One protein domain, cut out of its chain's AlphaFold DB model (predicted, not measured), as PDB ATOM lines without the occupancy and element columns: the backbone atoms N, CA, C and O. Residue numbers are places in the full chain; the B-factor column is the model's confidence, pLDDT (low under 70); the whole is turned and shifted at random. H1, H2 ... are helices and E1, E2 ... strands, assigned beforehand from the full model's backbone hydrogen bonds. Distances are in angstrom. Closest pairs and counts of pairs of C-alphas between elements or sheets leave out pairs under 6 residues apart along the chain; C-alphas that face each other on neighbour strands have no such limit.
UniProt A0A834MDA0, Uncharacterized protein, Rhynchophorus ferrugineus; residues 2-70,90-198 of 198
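This is residues 2 to 70 and 90 to 198 of the 198 residues of an uncharacterized protein of Rhynchophorus ferrugineus (UniProt A0A834MDA0). Look first for a strongly twisted wall of five strands with helices over both faces: H5, with H2 toward the E1 edge, covers one face, and H7 and H8 pack on the other. Beyond the E1 edge, the long helices H3 and H9 stand side by side as an antiparallel pair. The printed part has 178 residues, with nine named helices and five named strands in the order H1 H2 E1 H3 H4 E2 E3 E4 H5 H6 E5 H7 H8 H9. The sheet, in the order E1 E5 E2 E3 E4, is mixed, and the class is mixed, helices and strands. The whole is compact, with a radius of gyration of the C-alphas of 16.7 A and a rounded outline of 46 by 40 by 33 A.

Find C-alpha 2 at (117.815, 144.949, 108.147), where H1 begins; it holds residues 2 to 6. H2 follows as residues 11 to 21, 15.0 A long, and E1 as residues 25 to 27. Read on to H3, residues 35 to 51, 24.6 A, then H4, residues 53 to 58. E2, residues 60 to 69, is 29.5 A long. After the cut come E3, residues 94 to 102, 26.5 A, and E4, residues 105 to 112, 21.2 A. H5 starts at C-alpha 120, (108.967, 135.118, 104.964), and runs 25.4 A to residue 137. H6 is residues 139 to 143, E5 residues 147 to 150, H7 residues 160 to 168 and H8 residues 172 to 180. H9, residues 182 to 197, runs 23.2 A to C-alpha 197 at (143.784, 144.246, 107.501).

Start at edge strand E1, parallel to E5, where N 27 and O 148 are 2.8 A apart. E5 is parallel to E2, with N 63 and O 149 at 2.8 A. E2 and E3 are antiparallel, with N 64 and O 99 at 2.9 A. E3 and edge strand E4 form a hairpin, with N 98 and O 110 at 2.8 A. Two split strand-helix-strand units, whose parallel strands have others between them, are E1, H3 H4, E2 and E4, H5 H6, E5; both crossovers are right-handed. Three layers, helices on both faces of the sheet, are made by H2 and H5 on one face and H7 and H8 on the other. H5 lies over E3 and E4 at a height of 9.5 A; its closest C-alphas to E4 are Leu 130 and Phe 108, 6.2 A. H7 lies over E2 at 8.0 A, along the strands. H8 comes closest to E4 at the C-alphas of Lys 172 and Gly 105, 5.8 A. H2 comes closest to E1 at the C-alphas of His 19 and Arg 25, 6.1 A. H3 and H4 only graze the sheet. H3 and H9 touch, closest at the C-alphas of Ser 42 and Tyr 186, 5.0 A, at a steep tilt of 38 degrees, opposite ways. H6 and H5 only just touch, and only at the corner, with 3 pairs of C-alphas within 8 A. H1 is close to H2 but not clearly touching, at 7.7 A between the C-alphas of Phe 4 and Thr 11. Each O i to N i+4 pair is within hydrogen-bond range in H1, H2, H3, H4, H5, H7, H8 and H9; in H6 it is 0 of 1, with 1 of 2 O i to N i+3 pairs.

The two C-alphas farthest apart are those of Glu 136 and Glu 198, 49.0 A. Residues 71 to 89 are not printed, and C-alphas 70 and 90 are 11.3 A apart across the cut. Of the links that are printed whole, none is long. The mean pLDDT of the printed part is 70.9; 75 residues are under 70, among them 2 to 24, 26 to 39 and 151 to 164.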
ATOM      1  N   GLU A   2     119.070 144.452 107.573       28.14
ATOM      2  CA  GLU A   2     117.815 144.949 108.147       28.14
ATOM      3  C   GLU A   2     116.604 144.137 107.687       28.14
ATOM      4  O   GLU A   2     115.827 143.715 108.526       28.14
ATOM      5  N   ILE A   3     116.515 143.772 106.403       39.75
ATOM      6  CA  ILE A   3     115.389 142.968 105.911       39.75
ATOM      7  C   ILE A   3     115.394 141.559 106.535       39.75
ATOM      8  O   ILE A   3     114.465 141.215 107.247       39.75
ATOM      9  N   PHE A   4     116.457 140.756 106.394       37.09
ATOM     10  CA  PHE A   4     116.479 139.385 106.943       37.09
ATOM     11  C   PHE A   4     116.416 139.289 108.478       37.09
ATOM     12  O   PHE A   4     115.818 138.344 108.985       37.09
ATOM     13  N   LEU A   5     116.950 140.271 109.213       36.12
ATOM     14  CA  LEU A   5     116.757 140.357 110.667       36.12
ATOM     15  C   LEU A   5     115.324 140.793 111.026       36.12
ATOM     16  O   LEU A   5     114.764 140.270 111.985       36.12
ATOM     17  N   SER A   6     114.693 141.672 110.234       35.56
ATOM     18  CA  SER A   6     113.278 142.054 110.409       35.56
ATOM     19  C   SER A   6     112.287 140.950 110.017       35.56
ATOM     20  O   SER A   6     111.156 140.933 110.495       35.56
ATOM     21  N   LEU A   7     112.724 139.995 109.190       47.66
ATOM     22  CA  LEU A   7     111.902 138.920 108.639       47.66
ATOM     23  C   LEU A   7     111.620 137.767 109.621       47.66
ATOM     24  O   LEU A   7     110.764 136.937 109.332       47.66
ATOM     25  N   LYS A   8     112.328 137.683 110.761       48.16
ATOM     26  CA  LYS A   8     112.294 136.522 111.683       48.16
ATOM     27  C   LYS A   8     112.498 135.165 110.979       48.16
ATOM     28  O   LYS A   8     111.998 134.141 111.440       48.16
ATOM     29  N   ILE A   9     113.231 135.135 109.865       52.47
ATOM     30  CA  ILE A   9     113.582 133.890 109.167       52.47
ATOM     31  C   ILE A   9     115.030 133.578 109.452       52.47
ATOM     32  O   ILE A   9     115.898 134.443 109.330       52.47
ATOM     33  N   SER A  10     115.293 132.317 109.764       57.91
ATOM     34  CA  SER A  10     116.653 131.830 109.868       57.91
ATOM     35  C   SER A  10     117.315 131.831 108.482       57.91
ATOM     36  O   SER A  10     116.706 131.485 107.463       57.91
ATOM     37  N   THR A  11     118.580 132.234 108.416       55.06
ATOM     38  CA  THR A  11     119.369 132.234 107.175       55.06
ATOM     39  C   THR A  11     119.410 130.861 106.502       55.06
ATOM     40  O   THR A  11     119.473 130.768 105.276       55.06
ATOM     41  N   GLU A  12     119.298 129.808 107.304       59.78
ATOM     42  CA  GLU A  12     119.287 128.401 106.920       59.78
ATOM     43  C   GLU A  12     117.999 128.047 106.180       59.78
ATOM     44  O   GLU A  12     118.056 127.352 105.171       59.78
ATOM     45  N   ARG A  13     116.843 128.570 106.612       64.69
ATOM     46  CA  ARG A  13     115.562 128.297 105.947       64.69
ATOM     47  C   ARG A  13     115.501 128.939 104.566       64.69
ATOM     48  O   ARG A  13     115.075 128.293 103.618       64.69
ATOM     49  N   ILE A  14     116.001 130.166 104.417       60.97
ATOM     50  CA  ILE A  14     116.123 130.822 103.102       60.97
ATOM     51  C   ILE A  14     117.099 130.066 102.205       60.97
ATOM     52  O   ILE A  14     116.824 129.868 101.026       60.97
ATOM     53  N   HIS A  15     118.234 129.641 102.758       62.97
ATOM     54  CA  HIS A  15     119.190 128.829 102.021       62.97
ATOM     55  C   HIS A  15     118.554 127.506 101.570       62.97
ATOM     56  O   HIS A  15     118.672 127.149 100.406       62.97
ATOM     57  N   HIS A  16     117.804 126.837 102.443       65.12
ATOM     58  CA  HIS A  16     117.085 125.606 102.132       65.12
ATOM     59  C   HIS A  16     116.035 125.808 101.030       65.12
ATOM     60  O   HIS A  16     116.026 125.063 100.061       65.12
ATOM     61  N   ILE A  17     115.213 126.857 101.104       64.50
ATOM     62  CA  ILE A  17     114.224 127.175 100.058       64.50
ATOM     63  C   ILE A  17     114.912 127.435  98.715       64.50
ATOM     64  O   ILE A  17     114.525 126.883  97.689       64.50
ATOM     65  N   ILE A  18     115.981 128.231  98.716       65.69
ATOM     66  CA  ILE A  18     116.676 128.585  97.478       65.69
ATOM     67  C   ILE A  18     117.371 127.379  96.847       65.69
ATOM     68  O   ILE A  18     117.275 127.184  95.635       65.69
ATOM     69  N   HIS A  19     118.031 126.561  97.661       64.88
ATOM     70  CA  HIS A  19     118.805 125.430  97.171       64.88
ATOM     71  C   HIS A  19     117.947 124.205  96.838       64.88
ATOM     72  O   HIS A  19     118.167 123.608  95.785       64.88
ATOM     73  N   GLU A  20     116.992 123.846  97.701       66.75
ATOM     74  CA  GLU A  20     116.208 122.608  97.577       66.75
ATOM     75  C   GLU A  20     114.915 122.803  96.778       66.75
ATOM     76  O   GLU A  20     114.574 121.960  95.954       66.75
ATOM     77  N   TYR A  21     114.199 123.918  96.968       58.97
ATOM     78  CA  TYR A  21     112.885 124.115  96.333       58.97
ATOM     79  C   TYR A  21     112.974 124.841  94.991       58.97
ATOM     80  O   TYR A  21     112.242 124.525  94.045       58.97
ATOM     81  N   LEU A  22     113.875 125.815  94.878       62.22
ATOM     82  CA  LEU A  22     113.959 126.665  93.688       62.22
ATOM     83  C   LEU A  22     114.986 126.188  92.670       62.22
ATOM     84  O   LEU A  22     114.952 126.633  91.527       62.22
ATOM     85  N   ASP A  23     115.867 125.269  93.061       68.12
ATOM     86  CA  ASP A  23     116.982 124.810  92.236       68.12
ATOM     87  C   ASP A  23     117.883 125.972  91.766       68.12
ATOM     88  O   ASP A  23     118.458 125.958  90.677       68.12
ATOM     89  N   VAL A  24     118.022 127.007  92.599       66.25
ATOM     90  CA  VAL A  24     118.834 128.200  92.334       66.25
ATOM     91  C   VAL A  24     120.023 128.212  93.289       66.25
ATOM     92  O   VAL A  24     119.938 127.781  94.437       66.25
ATOM     93  N   ARG A  25     121.178 128.708  92.836       70.88
ATOM     94  CA  ARG A  25     122.330 128.934  93.719       70.88
ATOM     95  C   ARG A  25     122.386 130.409  94.097       70.88
ATOM     96  O   ARG A  25     122.519 131.253  93.214       70.88
ATOM     97  N   LYS A  26     122.322 130.724  95.393       69.94
ATOM     98  CA  LYS A  26     122.458 132.108  95.868       69.94
ATOM     99  C   LYS A  26     123.923 132.546  95.876       69.94
ATOM    100  O   LYS A  26     124.768 131.870  96.456       69.94
ATOM    101  N   LEU A  27     124.195 133.698  95.273       59.94
ATOM    102  CA  LEU A  27     125.438 134.453  95.393       59.94
ATOM    103  C   LEU A  27     125.153 135.656  96.293       59.94
ATOM    104  O   LEU A  27     124.513 136.625  95.883       59.94
ATOM    105  N   TYR A  28     125.569 135.581  97.547       53.09
ATOM    106  CA  TYR A  28     125.492 136.728  98.441       53.09
ATOM    107  C   TYR A  28     126.548 137.769  98.021       53.09
ATOM    108  O   TYR A  28     127.651 137.428  97.603       53.09
ATOM    109  N   ALA A  29     126.187 139.050  98.078       44.28
ATOM    110  CA  ALA A  29     127.146 140.140  98.212       44.28
ATOM    111  C   ALA A  29     126.458 141.255  98.991       44.28
ATOM    112  O   ALA A  29     125.560 141.935  98.500       44.28
ATOM    113  N   LYS A  30     126.824 141.401 100.257       45.25
ATOM    114  CA  LYS A  30     126.303 142.464 101.108       45.25
ATOM    115  C   LYS A  30     127.428 143.461 101.344       45.25
ATOM    116  O   LYS A  30     128.414 143.094 101.959       45.25
ATOM    117  N   TRP A  31     127.235 144.713 100.943       41.22
ATOM    118  CA  TRP A  31     128.053 145.845 101.388       41.22
ATOM    119  C   TRP A  31     127.719 146.179 102.846       41.22
ATOM    120  O   TRP A  31     126.816 146.980 103.072       41.22
ATOM    121  N   MET A  32     128.344 145.512 103.828       32.81
ATOM    122  CA  MET A  32     128.228 145.821 105.270       32.81
ATOM    123  C   MET A  32     129.355 145.188 106.105       32.81
ATOM    124  O   MET A  32     129.862 144.147 105.703       32.81
ATOM    125  N   PRO A  33     129.661 145.725 107.307       33.66
ATOM    126  CA  PRO A  33     130.867 145.411 108.087       33.66
ATOM    127  C   PRO A  33     130.825 144.028 108.770       33.66
ATOM    128  O   PRO A  33     130.669 143.895 109.983       33.66
ATOM    129  N   ARG A  34     130.915 142.971 107.961       45.56
ATOM    130  CA  ARG A  34     131.441 141.643 108.311       45.56
ATOM    131  C   ARG A  34     132.241 141.179 107.098       45.56
ATOM    132  O   ARG A  34     131.715 140.472 106.244       45.56
ATOM    133  N   GLU A  35     133.470 141.665 107.033       54.00
ATOM    134  CA  GLU A  35     134.302 141.739 105.828       54.00
ATOM    135  C   GLU A  35     134.569 140.336 105.233       54.00
ATOM    136  O   GLU A  35     134.141 140.053 104.115       54.00
ATOM    137  N   ARG A  36     135.013 139.370 106.050       54.84
ATOM    138  CA  ARG A  36     135.443 138.034 105.577       54.84
ATOM    139  C   ARG A  36     134.463 137.269 104.681       54.84
ATOM    140  O   ARG A  36     134.860 136.694 103.673       54.84
ATOM    141  N   ARG A  37     133.165 137.256 105.014       57.88
ATOM    142  CA  ARG A  37     132.171 136.485 104.239       57.88
ATOM    143  C   ARG A  37     131.935 137.092 102.853       57.88
ATOM    144  O   ARG A  37     131.663 136.362 101.905       57.88
ATOM    145  N   GLN A  38     132.056 138.414 102.738       62.38
ATOM    146  CA  GLN A  38     131.907 139.126 101.471       62.38
ATOM    147  C   GLN A  38     133.081 138.820 100.532       62.38
ATOM    148  O   GLN A  38     132.879 138.651  99.324       62.38
ATOM    149  N   VAL A  39     134.292 138.705 101.082       69.06
ATOM    150  CA  VAL A  39     135.473 138.308 100.317       69.06
ATOM    151  C   VAL A  39     135.426 136.850  99.900       69.06
ATOM    152  O   VAL A  39     135.629 136.590  98.716       69.06
ATOM    153  N   ASP A  40     135.046 135.923 100.779       72.94
ATOM    154  CA  ASP A  40     134.913 134.504 100.416       72.94
ATOM    155  C   ASP A  40     133.952 134.303  99.224       72.94
ATOM    156  O   ASP A  40     134.236 133.570  98.270       72.94
ATOM    157  N   GLU A  41     132.816 135.003  99.240       71.38
ATOM    158  CA  GLU A  41     131.792 134.941  98.192       71.38
ATOM    159  C   GLU A  41     132.247 135.635  96.896       71.38
ATOM    160  O   GLU A  41     131.980 135.142  95.788       71.38
ATOM    161  N   SER A  42     132.979 136.746  97.016       75.62
ATOM    162  CA  SER A  42     133.596 137.441  95.880       75.62
ATOM    163  C   SER A  42     134.687 136.588  95.235       75.62
ATOM    164  O   SER A  42     134.731 136.465  94.009       75.62
ATOM    165  N   GLU A  43     135.517 135.916  96.031       81.88
ATOM    166  CA  GLU A  43     136.524 134.971  95.557       81.88
ATOM    167  C   GLU A  43     135.889 133.764  94.875       81.88
ATOM    168  O   GLU A  43     136.340 133.351  93.803       81.88
ATOM    169  N   GLN A  44     134.831 133.195  95.457       82.06
ATOM    170  CA  GLN A  44     134.103 132.085  94.849       82.06
ATOM    171  C   GLN A  44     133.483 132.503  93.509       82.06
ATOM    172  O   GLN A  44     133.581 131.768  92.521       82.06
ATOM    173  N   SER A  45     132.895 133.699  93.452       83.00
ATOM    174  CA  SER A  45     132.329 134.270  92.227       83.00
ATOM    175  C   SER A  45     133.408 134.515  91.171       83.00
ATOM    176  O   SER A  45     133.234 134.114  90.020       83.00
ATOM    177  N   LEU A  46     134.571 135.054  91.552       84.50
ATOM    178  CA  LEU A  46     135.719 135.207  90.652       84.50
ATOM    179  C   LEU A  46     136.278 133.867  90.173       84.50
ATOM    180  O   LEU A  46     136.635 133.754  89.003       84.50
ATOM    181  N   LYS A  47     136.333 132.838  91.026       87.12
ATOM    182  CA  LYS A  47     136.729 131.479  90.618       87.12
ATOM    183  C   LYS A  47     135.779 130.934  89.546       87.12
ATOM    184  O   LYS A  47     136.240 130.350  88.567       87.12
ATOM    185  N   MET A  48     134.470 131.164  89.683       85.44
ATOM    186  CA  MET A  48     133.484 130.771  88.666       85.44
ATOM    187  C   MET A  48     133.630 131.576  87.367       85.44
ATOM    188  O   MET A  48     133.615 130.977  86.293       85.44
ATOM    189  N   ILE A  49     133.850 132.894  87.459       85.81
ATOM    190  CA  ILE A  49     134.116 133.765  86.302       85.81
ATOM    191  C   ILE A  49     135.375 133.312  85.553       85.81
ATOM    192  O   ILE A  49     135.346 133.188  84.334       85.81
ATOM    193  N   LYS A  50     136.472 133.030  86.264       88.19
ATOM    194  CA  LYS A  50     137.741 132.587  85.660       88.19
ATOM    195  C   LYS A  50     137.627 131.219  84.988       88.19
ATOM    196  O   LYS A  50     138.310 130.979  84.000       88.19
ATOM    197  N   ARG A  51     136.777 130.331  85.514       89.38
ATOM    198  CA  ARG A  51     136.564 128.989  84.958       89.38
ATOM    199  C   ARG A  51     135.776 129.019  83.650       89.38
ATOM    200  O   ARG A  51     136.152 128.328  82.714       89.38
ATOM    201  N   ASP A  52     134.665 129.752  83.616       88.38
ATOM    202  CA  ASP A  52     133.802 129.857  82.438       88.38
ATOM    203  C   ASP A  52     132.982 131.152  82.497       88.38
ATOM    204  O   ASP A  52     131.866 131.213  83.023       88.38
ATOM    205  N   LYS A  53     133.584 132.224  81.979       87.38
ATOM    206  CA  LYS A  53     133.023 133.577  82.018       87.38
ATOM    207  C   LYS A  53     131.714 133.710  81.233       87.38
ATOM    208  O   LYS A  53     130.766 134.273  81.789       87.38
ATOM    209  N   PRO A  54     131.609 133.217  79.979       87.12
ATOM    210  CA  PRO A  54     130.347 133.252  79.246       87.12
ATOM    211  C   PRO A  54     129.228 132.511  79.980       87.12
ATOM    212  O   PRO A  54     128.119 133.038  80.081       87.12
ATOM    213  N   GLU A  55     129.516 131.333  80.537       86.00
ATOM    214  CA  GLU A  55     128.507 130.537  81.232       86.00
ATOM    215  C   GLU A  55     128.061 131.166  82.547       86.00
ATOM    216  O   GLU A  55     126.867 131.161  82.864       86.00
ATOM    217  N   PHE A  56     129.005 131.726  83.306       86.00
ATOM    218  CA  PHE A  56     128.706 132.434  84.544       86.00
ATOM    219  C   PHE A  56     127.721 133.576  84.289       86.00
ATOM    220  O   PHE A  56     126.674 133.631  84.931       86.00
ATOM    221  N   PHE A  57     128.009 134.439  83.308       84.94
ATOM    222  CA  PHE A  57     127.134 135.566  82.984       84.94
ATOM    223  C   PHE A  57     125.815 135.138  82.355       84.94
ATOM    224  O   PHE A  57     124.797 135.771  82.622       84.94
ATOM    225  N   ARG A  58     125.802 134.052  81.570       84.88
ATOM    226  CA  ARG A  58     124.553 133.494  81.045       84.88
ATOM    227  C   ARG A  58     123.616 133.121  82.184       84.88
ATOM    228  O   ARG A  58     122.434 133.401  82.083       84.88
ATOM    229  N   ARG A  59     124.142 132.525  83.257       86.62
ATOM    230  CA  ARG A  59     123.393 132.032  84.428       86.62
ATOM    231  C   ARG A  59     123.106 133.080  85.493       86.62
ATOM    232  O   ARG A  59     122.440 132.751  86.469       86.62
ATOM    233  N   TYR A  60     123.605 134.297  85.331       86.38
ATOM    234  CA  TYR A  60     123.533 135.319  86.360       86.38
ATOM    235  C   TYR A  60     122.198 136.065  86.327       86.38
ATOM    236  O   TYR A  60     121.884 136.738  85.346       86.38
ATOM    237  N   VAL A  61     121.456 135.976  87.427       86.50
ATOM    238  CA  VAL A  61     120.228 136.736  87.673       86.50
ATOM    239  C   VAL A  61     120.486 137.638  88.863       86.50
ATOM    240  O   VAL A  61     120.997 137.177  89.879       86.50
ATOM    241  N   THR A  62     120.132 138.910  88.767       82.69
ATOM    242  CA  THR A  62     120.255 139.846  89.883       82.69
ATOM    243  C   THR A  62     118.892 140.351  90.331       82.69
ATOM    244  O   THR A  62     117.979 140.503  89.522       82.69
ATOM    245  N   MET A  63     118.766 140.592  91.631       82.44
ATOM    246  CA  MET A  63     117.590 141.130  92.297       82.44
ATOM    247  C   MET A  63     117.942 142.490  92.888       82.44
ATOM    248  O   MET A  63     118.855 142.581  93.709       82.44
ATOM    249  N   THR A  64     117.193 143.523  92.518       79.12
ATOM    250  CA  THR A  64     117.362 144.887  93.032       79.12
ATOM    251  C   THR A  64     116.045 145.382  93.611       79.12
ATOM    252  O   THR A  64     114.980 145.129  93.050       79.12
ATOM    253  N   TRP A  65     116.115 146.039  94.769       76.12
ATOM    254  CA  TRP A  65     114.943 146.516  95.498       76.12
ATOM    255  C   TRP A  65     114.874 148.037  95.450       76.12
ATOM    256  O   TRP A  65     115.875 148.716  95.689       76.12
ATOM    257  N   PHE A  66     113.681 148.562  95.194       70.81
ATOM    258  CA  PHE A  66     113.410 149.993  95.134       70.81
ATOM    259  C   PHE A  66     112.358 150.359  96.170       70.81
ATOM    260  O   PHE A  66     111.349 149.669  96.322       70.81
ATOM    261  N   HIS A  67     112.594 151.462  96.875       66.88
ATOM    262  CA  HIS A  67     111.553 152.095  97.668       66.88
ATOM    263  C   HIS A  67     110.951 153.202  96.831       66.88
ATOM    264  O   HIS A  67     111.667 154.088  96.364       66.88
ATOM    265  N   TYR A  68     109.637 153.186  96.704       65.81
ATOM    266  CA  TYR A  68     108.929 154.280  96.081       65.81
ATOM    267  C   TYR A  68     107.862 154.832  97.001       65.81
ATOM    268  O   TYR A  68     107.395 154.195  97.951       65.81
ATOM    269  N   PHE A  69     107.483 156.058  96.682       59.56
ATOM    270  CA  PHE A  69     106.382 156.744  97.313       59.56
ATOM    271  C   PHE A  69     105.311 156.967  96.262       59.56
ATOM    272  O   PHE A  69     105.597 157.455  95.170       59.56
ATOM    273  N   THR A  70     104.066 156.647  96.592       54.62
ATOM    274  CA  THR A  70     102.942 157.229  95.862       54.62
ATOM    275  C   THR A  70     102.965 158.733  96.125       54.62
ATOM    276  O   THR A  70     102.830 159.116  97.297       54.62
ATOM    277  N   GLN A  90     107.106 163.639 105.181       41.06
ATOM    278  CA  GLN A  90     107.174 162.185 105.149       41.06
ATOM    279  C   GLN A  90     105.950 161.666 104.390       41.06
ATOM    280  O   GLN A  90     104.801 161.771 104.828       41.06
ATOM    281  N   SER A  91     106.205 161.172 103.188       47.38
ATOM    282  CA  SER A  91     105.201 160.695 102.257       47.38
ATOM    283  C   SER A  91     104.509 159.480 102.866       47.38
ATOM    284  O   SER A  91     105.121 158.458 103.177       47.38
ATOM    285  N   ILE A  92     103.196 159.607 103.055       41.72
ATOM    286  CA  ILE A  92     102.336 158.539 103.557       41.72
ATOM    287  C   ILE A  92     102.326 157.426 102.507       41.72
ATOM    288  O   ILE A  92     101.594 157.507 101.521       41.72
ATOM    289  N   GLY A  93     103.112 156.375 102.736       54.97
ATOM    290  CA  GLY A  93     103.110 155.153 101.936       54.97
ATOM    291  C   GLY A  93     104.423 154.844 101.252       54.97
ATOM    292  O   GLY A  93     104.572 155.111 100.064       54.97
ATOM    293  N   LYS A  94     105.341 154.233 102.004       58.53
ATOM    294  CA  LYS A  94     106.452 153.482 101.426       58.53
ATOM    295  C   LYS A  94     105.888 152.208 100.814       58.53
ATOM    296  O   LYS A  94     105.158 151.473 101.483       58.53
ATOM    297  N   VAL A  95     106.225 151.977  99.562       65.12
ATOM    298  CA  VAL A  95     105.886 150.769  98.822       65.12
ATOM    299  C   VAL A  95     107.193 150.228  98.258       65.12
ATOM    300  O   VAL A  95     108.112 151.004  97.967       65.12
ATOM    301  N   MET A  96     107.322 148.909  98.183       76.25
ATOM    302  CA  MET A  96     108.565 148.286  97.750       76.25
ATOM    303  C   MET A  96     108.377 147.594  96.411       76.25
ATOM    304  O   MET A  96     107.433 146.830  96.246       76.25
ATOM    305  N   ALA A  97     109.283 147.853  95.473       79.56
ATOM    306  CA  ALA A  97     109.377 147.108  94.227       79.56
ATOM    307  C   ALA A  97     110.586 146.171  94.271       79.56
ATOM    308  O   ALA A  97     111.687 146.585  94.651       79.56
ATOM    309  N   SER A  98     110.388 144.930  93.848       83.44
ATOM    310  CA  SER A  98     111.445 143.942  93.631       83.44
ATOM    311  C   SER A  98     111.587 143.715  92.133       83.44
ATOM    312  O   SER A  98     110.612 143.352  91.488       83.44
ATOM    313  N   VAL A  99     112.781 143.912  91.573       85.31
ATOM    314  CA  VAL A  99     113.041 143.711  90.138       85.31
ATOM    315  C   VAL A  99     114.130 142.663  89.956       85.31
ATOM    316  O   VAL A  99     115.226 142.793  90.507       85.31
ATOM    317  N   PHE A 100     113.836 141.646  89.152       87.81
ATOM    318  CA  PHE A 100     114.746 140.573  88.774       87.81
ATOM    319  C   PHE A 100     115.133 140.699  87.307       87.81
ATOM    320  O   PHE A 100     114.263 140.804  86.440       87.81
ATOM    321  N   TRP A 101     116.429 140.660  87.010       88.44
ATOM    322  CA  TRP A 101     116.926 140.839  85.647       88.44
ATOM    323  C   TRP A 101     118.210 140.048  85.369       88.44
ATOM    324  O   TRP A 101     118.969 139.709  86.277       88.44
ATOM    325  N   ASP A 102     118.440 139.737  84.094       89.50
ATOM    326  CA  ASP A 102     119.629 139.050  83.580       89.50
ATOM    327  C   ASP A 102     120.247 139.819  82.400       89.50
ATOM    328  O   ASP A 102     119.856 140.938  82.076       89.50
ATOM    329  N   THR A 103     121.215 139.210  81.710       87.56
ATOM    330  CA  THR A 103     121.844 139.821  80.524       87.56
ATOM    331  C   THR A 103     120.884 140.079  79.353       87.56
ATOM    332  O   THR A 103     121.258 140.806  78.430       87.56
ATOM    333  N   HIS A 104     119.675 139.504  79.367       86.19
ATOM    334  CA  HIS A 104     118.666 139.675  78.322       86.19
ATOM    335  C   HIS A 104     117.597 140.715  78.674       86.19
ATOM    336  O   HIS A 104     116.836 141.087  77.781       86.19
ATOM    337  N   GLY A 105     117.554 141.186  79.923       87.06
ATOM    338  CA  GLY A 105     116.612 142.195  80.403       87.06
ATOM    339  C   GLY A 105     115.884 141.765  81.671       87.06
ATOM    340  O   GLY A 105     116.323 140.863  82.387       87.06
ATOM    341  N   ILE A 106     114.748 142.409  81.942       89.50
ATOM    342  CA  ILE A 106     113.885 142.054  83.072       89.50
ATOM    343  C   ILE A 106     113.341 140.631  82.879       89.50
ATOM    344  O   ILE A 106     113.020 140.198  81.766       89.50
ATOM    345  N   ILE A 107     113.287 139.891  83.980       89.56
ATOM    346  CA  ILE A 107     112.625 138.592  84.084       89.56
ATOM    347  C   ILE A 107     111.272 138.794  84.759       89.56
ATOM    348  O   ILE A 107     110.246 138.442  84.189       89.56
ATOM    349  N   PHE A 108     111.272 139.403  85.943       89.31
ATOM    350  CA  PHE A 108     110.093 139.521  86.792       89.31
ATOM    351  C   PHE A 108     110.196 140.771  87.669       89.31
ATOM    352  O   PHE A 108     111.289 141.116  88.130       89.31
ATOM    353  N   ASN A 109     109.076 141.444  87.900       87.56
ATOM    354  CA  ASN A 109     108.942 142.537  88.850       87.56
ATOM    355  C   ASN A 109     107.712 142.308  89.737       87.56
ATOM    356  O   ASN A 109     106.685 141.828  89.275       87.56
ATOM    357  N   ASP A 110     107.828 142.664  91.013       85.88
ATOM    358  CA  ASP A 110     106.729 142.582  91.973       85.88
ATOM    359  C   ASP A 110     106.654 143.845  92.821       85.88
ATOM    360  O   ASP A 110     107.678 144.470  93.130       85.88
ATOM    361  N   TYR A 111     105.435 144.190  93.224       81.06
ATOM    362  CA  TYR A 111     105.136 145.363  94.026       81.06
ATOM    363  C   TYR A 111     104.466 144.952  95.329       81.06
ATOM    364  O   TYR A 111     103.294 144.577  95.372       81.06
ATOM    365  N   LEU A 112     105.197 145.108  96.425       79.94
ATOM    366  CA  LEU A 112     104.658 144.888  97.753       79.94
ATOM    367  C   LEU A 112     103.734 146.040  98.138       79.94
ATOM    368  O   LEU A 112     104.211 147.157  98.322       79.94
ATOM    369  N   GLU A 113     102.448 145.747  98.333       70.81
ATOM    370  CA  GLU A 113     101.426 146.719  98.735       70.81
ATOM    371  C   GLU A 113     101.840 147.617  99.913       70.81
ATOM    372  O   GLU A 113     102.501 147.208 100.874       70.81
ATOM    373  N   LYS A 114     101.361 148.864  99.870       68.50
ATOM    374  CA  LYS A 114     101.600 149.880 100.895       68.50
ATOM    375  C   LYS A 114     101.230 149.378 102.292       68.50
ATOM    376  O   LYS A 114     100.118 148.921 102.530       68.50
ATOM    377  N   GLY A 115     102.146 149.563 103.242       64.50
ATOM    378  CA  GLY A 115     101.924 149.212 104.648       64.50
ATOM    379  C   GLY A 115     102.124 147.730 104.968       64.50
ATOM    380  O   GLY A 115     102.054 147.365 106.141       64.50
ATOM    381  N   ARG A 116     102.430 146.885 103.974       68.06
ATOM    382  CA  ARG A 116     102.908 145.527 104.230       68.06
ATOM    383  C   ARG A 116     104.409 145.539 104.473       68.06
ATOM    384  O   ARG A 116     105.179 146.160 103.745       68.06
ATOM    385  N   THR A 117     104.826 144.811 105.498       66.06
ATOM    386  CA  THR A 117     106.231 144.472 105.701       66.06
ATOM    387  C   THR A 117     106.528 143.219 104.901       66.06
ATOM    388  O   THR A 117     105.723 142.286 104.866       66.06
ATOM    389  N   ILE A 118     107.703 143.171 104.288       68.44
ATOM    390  CA  ILE A 118     108.210 141.932 103.706       68.44
ATOM    391  C   ILE A 118     108.288 140.936 104.840       68.44
ATOM    392  O   ILE A 118     108.900 141.208 105.870       68.44
ATOM    393  N   ASN A 119     107.633 139.806 104.650       71.00
ATOM    394  CA  ASN A 119     107.711 138.671 105.542       71.00
ATOM    395  C   ASN A 119     108.254 137.467 104.767       71.00
ATOM    396  O   ASN A 119     108.487 137.508 103.555       71.00
ATOM    397  N   SER A 120     108.470 136.383 105.490       68.56
ATOM    398  CA  SER A 120     108.967 135.118 104.964       68.56
ATOM    399  C   SER A 120     108.134 134.549 103.846       68.56
ATOM    400  O   SER A 120     108.680 134.127 102.834       68.56
ATOM    401  N   ASN A 121     106.820 134.560 104.028       76.00
ATOM    402  CA  ASN A 121     105.898 133.958 103.084       76.00
ATOM    403  C   ASN A 121     105.873 134.761 101.788       76.00
ATOM    404  O   ASN A 121     105.916 134.173 100.715       76.00
ATOM    405  N   TYR A 122     105.908 136.091 101.890       80.69
ATOM    406  CA  TYR A 122     106.052 136.964 100.736       80.69
ATOM    407  C   TYR A 122     107.348 136.666  99.979       80.69
ATOM    408  O   TYR A 122     107.309 136.457  98.774       80.69
ATOM    409  N   PHE A 123     108.486 136.564 100.673       76.25
ATOM    410  CA  PHE A 123     109.760 136.284 100.007       76.25
ATOM    411  C   PHE A 123     109.798 134.893  99.351       76.25
ATOM    412  O   PHE A 123     110.366 134.747  98.275       76.25
ATOM    413  N   ILE A 124     109.181 133.881  99.969       77.81
ATOM    414  CA  ILE A 124     109.040 132.540  99.378       77.81
ATOM    415  C   ILE A 124     108.187 132.606  98.113       77.81
ATOM    416  O   ILE A 124     108.646 132.179  97.059       77.81
ATOM    417  N   THR A 125     107.008 133.221  98.210       84.88
ATOM    418  CA  THR A 125     106.070 133.374  97.087       84.88
ATOM    419  C   THR A 125     106.734 134.116  95.928       84.88
ATOM    420  O   THR A 125     106.679 133.677  94.786       84.88
ATOM    421  N   LEU A 126     107.445 135.208  96.226       84.44
ATOM    422  CA  LEU A 126     108.181 135.998  95.242       84.44
ATOM    423  C   LEU A 126     109.200 135.150  94.470       84.44
ATOM    424  O   LEU A 126     109.381 135.313  93.264       84.44
ATOM    425  N   LEU A 127     109.886 134.252  95.171       82.56
ATOM    426  CA  LEU A 127     110.883 133.393  94.562       82.56
ATOM    427  C   LEU A 127     110.280 132.209  93.787       82.56
ATOM    428  O   LEU A 127     110.877 131.777  92.801       82.56
ATOM    429  N   GLU A 128     109.126 131.690  94.208       85.19
ATOM    430  CA  GLU A 128     108.357 130.697  93.446       85.19
ATOM    431  C   GLU A 128     107.882 131.295  92.117       85.19
ATOM    432  O   GLU A 128     108.155 130.724  91.065       85.19
ATOM    433  N   LEU A 129     107.323 132.510  92.146       88.88
ATOM    434  CA  LEU A 129     106.941 133.247  90.936       88.88
ATOM    435  C   LEU A 129     108.141 133.498  90.014       88.88
ATOM    436  O   LEU A 129     108.068 133.264  88.810       88.88
ATOM    437  N   LEU A 130     109.286 133.905  90.577       87.06
ATOM    438  CA  LEU A 130     110.518 134.066  89.803       87.06
ATOM    439  C   LEU A 130     110.930 132.767  89.097       87.06
ATOM    440  O   LEU A 130     111.445 132.819  87.979       87.06
ATOM    441  N   LYS A 131     110.767 131.611  89.748       84.38
ATOM    442  CA  LYS A 131     111.129 130.313  89.170       84.38
ATOM    443  C   LYS A 131     110.282 130.015  87.937       84.38
ATOM    444  O   LYS A 131     110.843 129.623  86.913       84.38
ATOM    445  N   ASP A 132     108.978 130.240  88.026       87.81
ATOM    446  CA  ASP A 132     108.050 130.023  86.915       87.81
ATOM    447  C   ASP A 132     108.374 130.966  85.747       87.81
ATOM    448  O   ASP A 132     108.560 130.524  84.609       87.81
ATOM    449  N   GLU A 133     108.617 132.241  86.051       90.44
ATOM    450  CA  GLU A 133     109.022 133.265  85.082       90.44
ATOM    451  C   GLU A 133     110.367 132.959  84.409       90.44
ATOM    452  O   GLU A 133     110.557 133.183  83.211       90.44
ATOM    453  N   ILE A 134     111.323 132.395  85.151       86.50
ATOM    454  CA  ILE A 134     112.593 131.906  84.606       86.50
ATOM    455  C   ILE A 134     112.351 130.770  83.606       86.50
ATOM    456  O   ILE A 134     112.959 130.762  82.529       86.50
ATOM    457  N   VAL A 135     111.487 129.809  83.939       85.31
ATOM    458  CA  VAL A 135     111.184 128.666  83.065       85.31
ATOM    459  C   VAL A 135     110.519 129.126  81.769       85.31
ATOM    460  O   VAL A 135     110.862 128.608  80.698       85.31
ATOM    461  N   GLU A 136     109.621 130.104  81.862       88.12
ATOM    462  CA  GLU A 136     108.891 130.669  80.731       88.12
ATOM    463  C   GLU A 136     109.783 131.569  79.863       88.12
ATOM    464  O   GLU A 136     110.009 131.291  78.680       88.12
ATOM    465  N   LYS A 137     110.356 132.626  80.449       89.25
ATOM    466  CA  LYS A 137     111.066 133.684  79.711       89.25
ATOM    467  C   LYS A 137     112.511 133.338  79.376       89.25
ATOM    468  O   LYS A 137     113.132 134.035  78.564       89.25
ATOM    469  N   ARG A 138     113.102 132.321  80.016       87.44
ATOM    470  CA  ARG A 138     114.518 131.943  79.838       87.44
ATOM    471  C   ARG A 138     114.695 130.418  79.705       87.44
ATOM    472  O   ARG A 138     115.358 129.787  80.531       87.44
ATOM    473  N   PRO A 139     114.244 129.800  78.591       82.62
ATOM    474  CA  PRO A 139     114.331 128.347  78.386       82.62
ATOM    475  C   PRO A 139     115.754 127.767  78.461       82.62
ATOM    476  O   PRO A 139     115.934 126.576  78.713       82.62
ATOM    477  N   HIS A 140     116.783 128.594  78.257       80.00
ATOM    478  CA  HIS A 140     118.182 128.183  78.366       80.00
ATOM    479  C   HIS A 140     118.611 127.829  79.803       80.00
ATOM    480  O   HIS A 140     119.616 127.134  79.968       80.00
ATOM    481  N   TYR A 141     117.844 128.217  80.828       76.31
ATOM    482  CA  TYR A 141     118.087 127.815  82.219       76.31
ATOM    483  C   TYR A 141     117.671 126.379  82.545       76.31
ATOM    484  O   TYR A 141     118.135 125.831  83.542       76.31
ATOM    485  N   LYS A 142     116.933 125.694  81.660       68.62
ATOM    486  CA  LYS A 142     116.500 124.296  81.864       68.62
ATOM    487  C   LYS A 142     117.650 123.303  82.070       68.62
ATOM    488  O   LYS A 142     117.452 122.256  82.669       68.62
ATOM    489  N   LYS A 143     118.850 123.604  81.556       72.44
ATOM    490  CA  LYS A 143     120.012 122.700  81.636       72.44
ATOM    491  C   LYS A 143     120.908 122.962  82.844       72.44
ATOM    492  O   LYS A 143     121.650 122.064  83.235       72.44
ATOM    493  N   LYS A 144     120.904 124.184  83.394       75.69
ATOM    494  CA  LYS A 144     121.767 124.578  84.517       75.69
ATOM    495  C   LYS A 144     121.130 125.684  85.361       75.69
ATOM    496  O   LYS A 144     120.762 126.728  84.837       75.69
ATOM    497  N   LYS A 145     121.150 125.467  86.682       79.88
ATOM    498  CA  LYS A 145     120.622 126.339  87.749       79.88
ATOM    499  C   LYS A 145     120.965 127.822  87.574       79.88
ATOM    500  O   LYS A 145     122.126 128.136  87.301       79.88
ATOM    501  N   ALA A 146     120.036 128.736  87.825       82.25
ATOM    502  CA  ALA A 146     120.363 130.162  87.885       82.25
ATOM    503  C   ALA A 146     121.305 130.476  89.068       82.25
ATOM    504  O   ALA A 146     121.326 129.768  90.082       82.25
ATOM    505  N   LEU A 147     122.114 131.522  88.918       84.25
ATOM    506  CA  LEU A 147     122.950 132.112  89.959       84.25
ATOM    507  C   LEU A 147     122.286 133.421  90.388       84.25
ATOM    508  O   LEU A 147     122.398 134.419  89.682       84.25
ATOM    509  N   LEU A 148     121.566 133.400  91.510       81.31
ATOM    510  CA  LEU A 148     120.832 134.568  91.992       81.31
ATOM    511  C   LEU A 148     121.729 135.437  92.863       81.31
ATOM    512  O   LEU A 148     122.148 135.023  93.944       81.31
ATOM    513  N   HIS A 149     121.965 136.655  92.412       79.00
ATOM    514  CA  HIS A 149     122.604 137.713  93.162       79.00
ATOM    515  C   HIS A 149     121.569 138.682  93.711       79.00
ATOM    516  O   HIS A 149     120.629 139.061  93.022       79.00
ATOM    517  N   GLN A 150     121.743 139.101  94.955       71.88
ATOM    518  CA  GLN A 150     120.959 140.190  95.518       71.88
ATOM    519  C   GLN A 150     121.837 141.431  95.537       71.88
ATOM    520  O   GLN A 150     122.797 141.477  96.307       71.88
ATOM    521  N   ASP A 151     121.503 142.414  94.703       64.69
ATOM    522  CA  ASP A 151     122.202 143.689  94.709       64.69
ATOM    523  C   ASP A 151     121.733 144.496  95.923       64.69
ATOM    524  O   ASP A 151     120.540 144.730  96.131       64.69
ATOM    525  N   ASN A 152     122.688 144.889  96.756       56.47
ATOM    526  CA  ASN A 152     122.457 145.749  97.908       56.47
ATOM    527  C   ASN A 152     122.886 147.172  97.538       56.47
ATOM    528  O   ASN A 152     123.763 147.749  98.181       56.47
ATOM    529  N   THR A 153     122.322 147.713  96.458       46.22
ATOM    530  CA  THR A 153     122.479 149.131  96.127       46.22
ATOM    531  C   THR A 153     121.738 149.976  97.162       46.22
ATOM    532  O   THR A 153     120.631 149.598  97.557       46.22
ATOM    533  N   PRO A 154     122.312 151.109  97.610       44.88
ATOM    534  CA  PRO A 154     121.600 152.048  98.466       44.88
ATOM    535  C   PRO A 154     120.267 152.412  97.816       44.88
ATOM    536  O   PRO A 154     120.186 152.608  96.605       44.88
ATOM    537  N   TYR A 155     119.223 152.411  98.639       49.28
ATOM    538  CA  TYR A 155     117.834 152.525  98.224       49.28
ATOM    539  C   TYR A 155     117.643 153.672  97.223       49.28
ATOM    540  O   TYR A 155     117.750 154.843  97.586       49.28
ATOM    541  N   HIS A 156     117.365 153.341  95.963       45.44
ATOM    542  CA  HIS A 156     116.988 154.344  94.977       45.44
ATOM    543  C   HIS A 156     115.522 154.719  95.208       45.44
ATOM    544  O   HIS A 156     114.652 153.847  95.249       45.44
ATOM    545  N   MET A 157     115.279 156.015  95.416       46.44
ATOM    546  CA  MET A 157     113.946 156.608  95.489       46.44
ATOM    547  C   MET A 157     113.486 156.925  94.061       46.44
ATOM    548  O   MET A 157     114.056 157.811  93.430       46.44
ATOM    549  N   SER A 158     112.487 156.217  93.542       52.16
ATOM    550  CA  SER A 158     111.860 156.491  92.232       52.16
ATOM    551  C   SER A 158     110.354 156.259  92.315       52.16
ATOM    552  O   SER A 158     109.902 155.668  93.284       52.16
ATOM    553  N   VAL A 159     109.550 156.724  91.356       54.50
ATOM    554  CA  VAL A 159     108.106 156.404  91.272       54.50
ATOM    555  C   VAL A 159     107.905 155.081  90.498       54.50
ATOM    556  O   VAL A 159     108.743 154.730  89.672       54.50
ATOM    557  N   VAL A 160     106.824 154.313  90.727       54.25
ATOM    558  CA  VAL A 160     106.559 153.018  90.024       54.25
ATOM    559  C   VAL A 160     106.574 153.160  88.519       54.25
ATOM    560  O   VAL A 160     107.351 152.487  87.853       54.25
ATOM    561  N   ALA A 161     105.739 154.066  88.006       56.28
ATOM    562  CA  ALA A 161     105.608 154.296  86.575       56.28
ATOM    563  C   ALA A 161     106.947 154.735  85.968       56.28
ATOM    564  O   ALA A 161     107.291 154.334  84.864       56.28
ATOM    565  N   GLU A 162     107.743 155.497  86.722       65.38
ATOM    566  CA  GLU A 162     109.096 155.870  86.312       65.38
ATOM    567  C   GLU A 162     110.056 154.682  86.340       65.38
ATOM    568  O   GLU A 162     110.957 154.633  85.517       65.38
ATOM    569  N   THR A 163     109.883 153.718  87.246       64.25
ATOM    570  CA  THR A 163     110.759 152.543  87.368       64.25
ATOM    571  C   THR A 163     110.510 151.554  86.232       64.25
ATOM    572  O   THR A 163     111.467 151.096  85.609       64.25
ATOM    573  N   GLU A 164     109.245 151.271  85.914       67.12
ATOM    574  CA  GLU A 164     108.873 150.436  84.762       67.12
ATOM    575  C   GLU A 164     109.338 151.081  83.464       67.12
ATOM    576  O   GLU A 164     110.153 150.494  82.754       67.12
ATOM    577  N   ALA A 165     108.942 152.335  83.224       71.81
ATOM    578  CA  ALA A 165     109.362 153.069  82.036       71.81
ATOM    579  C   ALA A 165     110.891 153.198  81.945       71.81
ATOM    580  O   ALA A 165     111.461 153.112  80.858       71.81
ATOM    581  N   TYR A 166     111.582 153.364  83.080       76.44
ATOM    582  CA  TYR A 166     113.040 153.433  83.111       76.44
ATOM    583  C   TYR A 166     113.677 152.148  82.596       76.44
ATOM    584  O   TYR A 166     114.598 152.239  81.783       76.44
ATOM    585  N   PHE A 167     113.227 150.981  83.067       75.12
ATOM    586  CA  PHE A 167     113.805 149.703  82.661       75.12
ATOM    587  C   PHE A 167     113.327 149.245  81.281       75.12
ATOM    588  O   PHE A 167     114.130 148.673  80.545       75.12
ATOM    589  N   GLU A 168     112.081 149.531  80.900       77.75
ATOM    590  CA  GLU A 168     111.560 149.274  79.550       77.75
ATOM    591  C   GLU A 168     112.299 150.089  78.487       77.75
ATOM    592  O   GLU A 168     112.573 149.591  77.396       77.75
ATOM    593  N   ALA A 169     112.708 151.316  78.820       82.50
ATOM    594  CA  ALA A 169     113.513 152.153  77.938       82.50
ATOM    595  C   ALA A 169     114.974 151.681  77.798       82.50
ATOM    596  O   ALA A 169     115.731 152.275  77.024       82.50
ATOM    597  N   LYS A 170     115.422 150.662  78.551       84.00
ATOM    598  CA  LYS A 170     116.789 150.130  78.442       84.00
ATOM    599  C   LYS A 170     116.854 148.979  77.455       84.00
ATOM    600  O   LYS A 170     116.107 148.010  77.534       84.00
ATOM    601  N   ASP A 171     117.844 149.031  76.574       87.62
ATOM    602  CA  ASP A 171     118.144 147.920  75.687       87.62
ATOM    603  C   ASP A 171     119.022 146.856  76.381       87.62
ATOM    604  O   ASP A 171     119.596 147.061  77.456       87.62
ATOM    605  N   LYS A 172     119.181 145.696  75.735       84.62
ATOM    606  CA  LYS A 172     119.960 144.558  76.264       84.62
ATOM    607  C   LYS A 172     121.408 144.921  76.616       84.62
ATOM    608  O   LYS A 172     122.002 144.299  77.501       84.62
ATOM    609  N   SER A 173     122.003 145.903  75.936       86.38
ATOM    610  CA  SER A 173     123.375 146.338  76.203       86.38
ATOM    611  C   SER A 173     123.529 146.939  77.600       86.38
ATOM    612  O   SER A 173     124.548 146.673  78.239       86.38
ATOM    613  N   TYR A 174     122.508 147.636  78.115       85.88
ATOM    614  CA  TYR A 174     122.498 148.202  79.465       85.88
ATOM    615  C   TYR A 174     122.660 147.110  80.529       85.88
ATOM    616  O   TYR A 174     123.589 147.146  81.341       85.88
ATOM    617  N   PHE A 175     121.810 146.083  80.473       83.25
ATOM    618  CA  PHE A 175     121.836 144.968  81.422       83.25
ATOM    619  C   PHE A 175     123.132 144.156  81.300       83.25
ATOM    620  O   PHE A 175     123.797 143.849  82.295       83.25
ATOM    621  N   LYS A 176     123.565 143.878  80.064       84.12
ATOM    622  CA  LYS A 176     124.834 143.191  79.791       84.12
ATOM    623  C   LYS A 176     126.034 143.970  80.330       84.12
ATOM    624  O   LYS A 176     126.966 143.364  80.858       84.12
ATOM    625  N   TYR A 177     126.033 145.294  80.198       84.25
ATOM    626  CA  TYR A 177     127.085 146.158  80.726       84.25
ATOM    627  C   TYR A 177     127.119 146.136  82.257       84.25
ATOM    628  O   TYR A 177     128.198 145.983  82.835       84.25
ATOM    629  N   GLY A 178     125.952 146.202  82.906       79.06
ATOM    630  CA  GLY A 178     125.827 146.071  84.360       79.06
ATOM    631  C   GLY A 178     126.442 144.772  84.886       79.06
ATOM    632  O   GLY A 178     127.293 144.807  85.775       79.06
ATOM    633  N   ILE A 179     126.104 143.637  84.267       81.25
ATOM    634  CA  ILE A 179     126.628 142.316  84.652       81.25
ATOM    635  C   ILE A 179     128.131 142.185  84.356       81.25
ATOM    636  O   ILE A 179     128.882 141.650  85.168       81.25
ATOM    637  N   LYS A 180     128.629 142.740  83.244       83.12
ATOM    638  CA  LYS A 180     130.071 142.716  82.935       83.12
ATOM    639  C   LYS A 180     130.930 143.434  83.980       83.12
ATOM    640  O   LYS A 180     132.078 143.045  84.178       83.12
ATOM    641  N   LYS A 181     130.392 144.449  84.662       82.31
ATOM    642  CA  LYS A 181     131.114 145.178  85.719       82.31
ATOM    643  C   LYS A 181     131.315 144.375  87.006       82.31
ATOM    644  O   LYS A 181     132.117 144.793  87.839       82.31
ATOM    645  N   LEU A 182     130.636 143.240  87.176       78.06
ATOM    646  CA  LEU A 182     130.704 142.442  88.403       78.06
ATOM    647  C   LEU A 182     132.109 141.945  88.718       78.06
ATOM    648  O   LEU A 182     132.524 141.993  89.866       78.06
ATOM    649  N   GLU A 183     132.868 141.528  87.706       80.81
ATOM    650  CA  GLU A 183     134.254 141.096  87.902       80.81
ATOM    651  C   GLU A 183     135.110 142.215  88.512       80.81
ATOM    652  O   GLU A 183     135.865 141.975  89.452       80.81
ATOM    653  N   GLY A 184     134.945 143.453  88.037       79.44
ATOM    654  CA  GLY A 184     135.606 144.622  88.622       79.44
ATOM    655  C   GLY A 184     135.173 144.868  90.068       79.44
ATOM    656  O   GLY A 184     136.024 145.073  90.930       79.44
ATOM    657  N   ARG A 185     133.868 144.764  90.354       77.88
ATOM    658  CA  ARG A 185     133.319 144.926  91.713       77.88
ATOM    659  C   ARG A 185     133.844 143.862  92.683       77.88
ATOM    660  O   ARG A 185     134.197 144.199  93.807       77.88
ATOM    661  N   TYR A 186     133.934 142.600  92.257       79.00
ATOM    662  CA  TYR A 186     134.473 141.522  93.092       79.00
ATOM    663  C   TYR A 186     135.963 141.715  93.383       79.00
ATOM    664  O   TYR A 186     136.386 141.526  94.518       79.00
ATOM    665  N   ASN A 187     136.754 142.140  92.391       77.38
ATOM    666  CA  ASN A 187     138.164 142.459  92.621       77.38
ATOM    667  C   ASN A 187     138.324 143.633  93.598       77.38
ATOM    668  O   ASN A 187     139.105 143.533  94.535       77.38
ATOM    669  N   GLN A 188     137.539 144.704  93.435       75.38
ATOM    670  CA  GLN A 188     137.540 145.835  94.369       75.38
ATOM    671  C   GLN A 188     137.174 145.405  95.791       75.38
ATOM    672  O   GLN A 188     137.835 145.827  96.731       75.38
ATOM    673  N   CYS A 189     136.173 144.533  95.951       70.12
ATOM    674  CA  CYS A 189     135.794 143.988  97.254       70.12
ATOM    675  C   CYS A 189     136.970 143.288  97.954       70.12
ATOM    676  O   CYS A 189     137.203 143.516  99.134       70.12
ATOM    677  N   ILE A 190     137.727 142.472  97.217       73.56
ATOM    678  CA  ILE A 190     138.883 141.741  97.754       73.56
ATOM    679  C   ILE A 190     140.041 142.683  98.077       73.56
ATOM    680  O   ILE A 190     140.703 142.517  99.099       73.56
ATOM    681  N   THR A 191     140.300 143.672  97.222       74.12
ATOM    682  CA  THR A 191     141.380 144.641  97.440       74.12
ATOM    683  C   THR A 191     141.101 145.551  98.630       74.12
ATOM    684  O   THR A 191     142.003 145.785  99.426       74.12
ATOM    685  N   ILE A 192     139.870 146.050  98.772       67.06
ATOM    686  CA  ILE A 192     139.504 146.951  99.869       67.06
ATOM    687  C   ILE A 192     139.688 146.250 101.219       67.06
ATOM    688  O   ILE A 192     140.310 146.832 102.095       67.06
ATOM    689  N   GLU A 193     139.247 144.997 101.377       60.59
ATOM    690  CA  GLU A 193     139.439 144.261 102.639       60.59
ATOM    691  C   GLU A 193     140.917 144.006 102.957       60.59
ATOM    692  O   GLU A 193     141.327 144.176 104.100       60.59
ATOM    693  N   ARG A 194     141.752 143.675 101.960       57.22
ATOM    694  CA  ARG A 194     143.202 143.523 102.185       57.22
ATOM    695  C   ARG A 194     143.847 144.800 102.727       57.22
ATOM    696  O   ARG A 194     144.710 144.702 103.584       57.22
ATOM    697  N   ASN A 195     143.374 145.968 102.290       54.34
ATOM    698  CA  ASN A 195     143.869 147.268 102.746       54.34
ATOM    699  C   ASN A 195     143.330 147.697 104.128       54.34
ATOM    700  O   ASN A 195     143.812 148.686 104.666       54.34
ATOM    701  N   TYR A 196     142.318 147.015 104.680       48.59
ATOM    702  CA  TYR A 196     141.809 147.246 106.044       48.59
ATOM    703  C   TYR A 196     142.452 146.318 107.089       48.59
ATOM    704  O   TYR A 196     142.278 146.533 108.287       48.59
ATOM    705  N   VAL A 197     143.151 145.266 106.645       48.03
ATOM    706  CA  VAL A 197     143.784 144.246 107.501       48.03
ATOM    707  C   VAL A 197     145.303 144.468 107.649       48.03
ATOM    708  O   VAL A 197     145.923 143.822 108.495       48.03
ATOM    709  N   GLU A 198     145.888 145.387 106.872       40.62
ATOM    710  CA  GLU A 198     147.249 145.939 107.051       40.62
ATOM    711  C   GLU A 198     147.232 147.198 107.930       40.62
ATOM    712  O   GLU A 198     148.156 147.331 108.765       40.62
TER     713      GLU A 198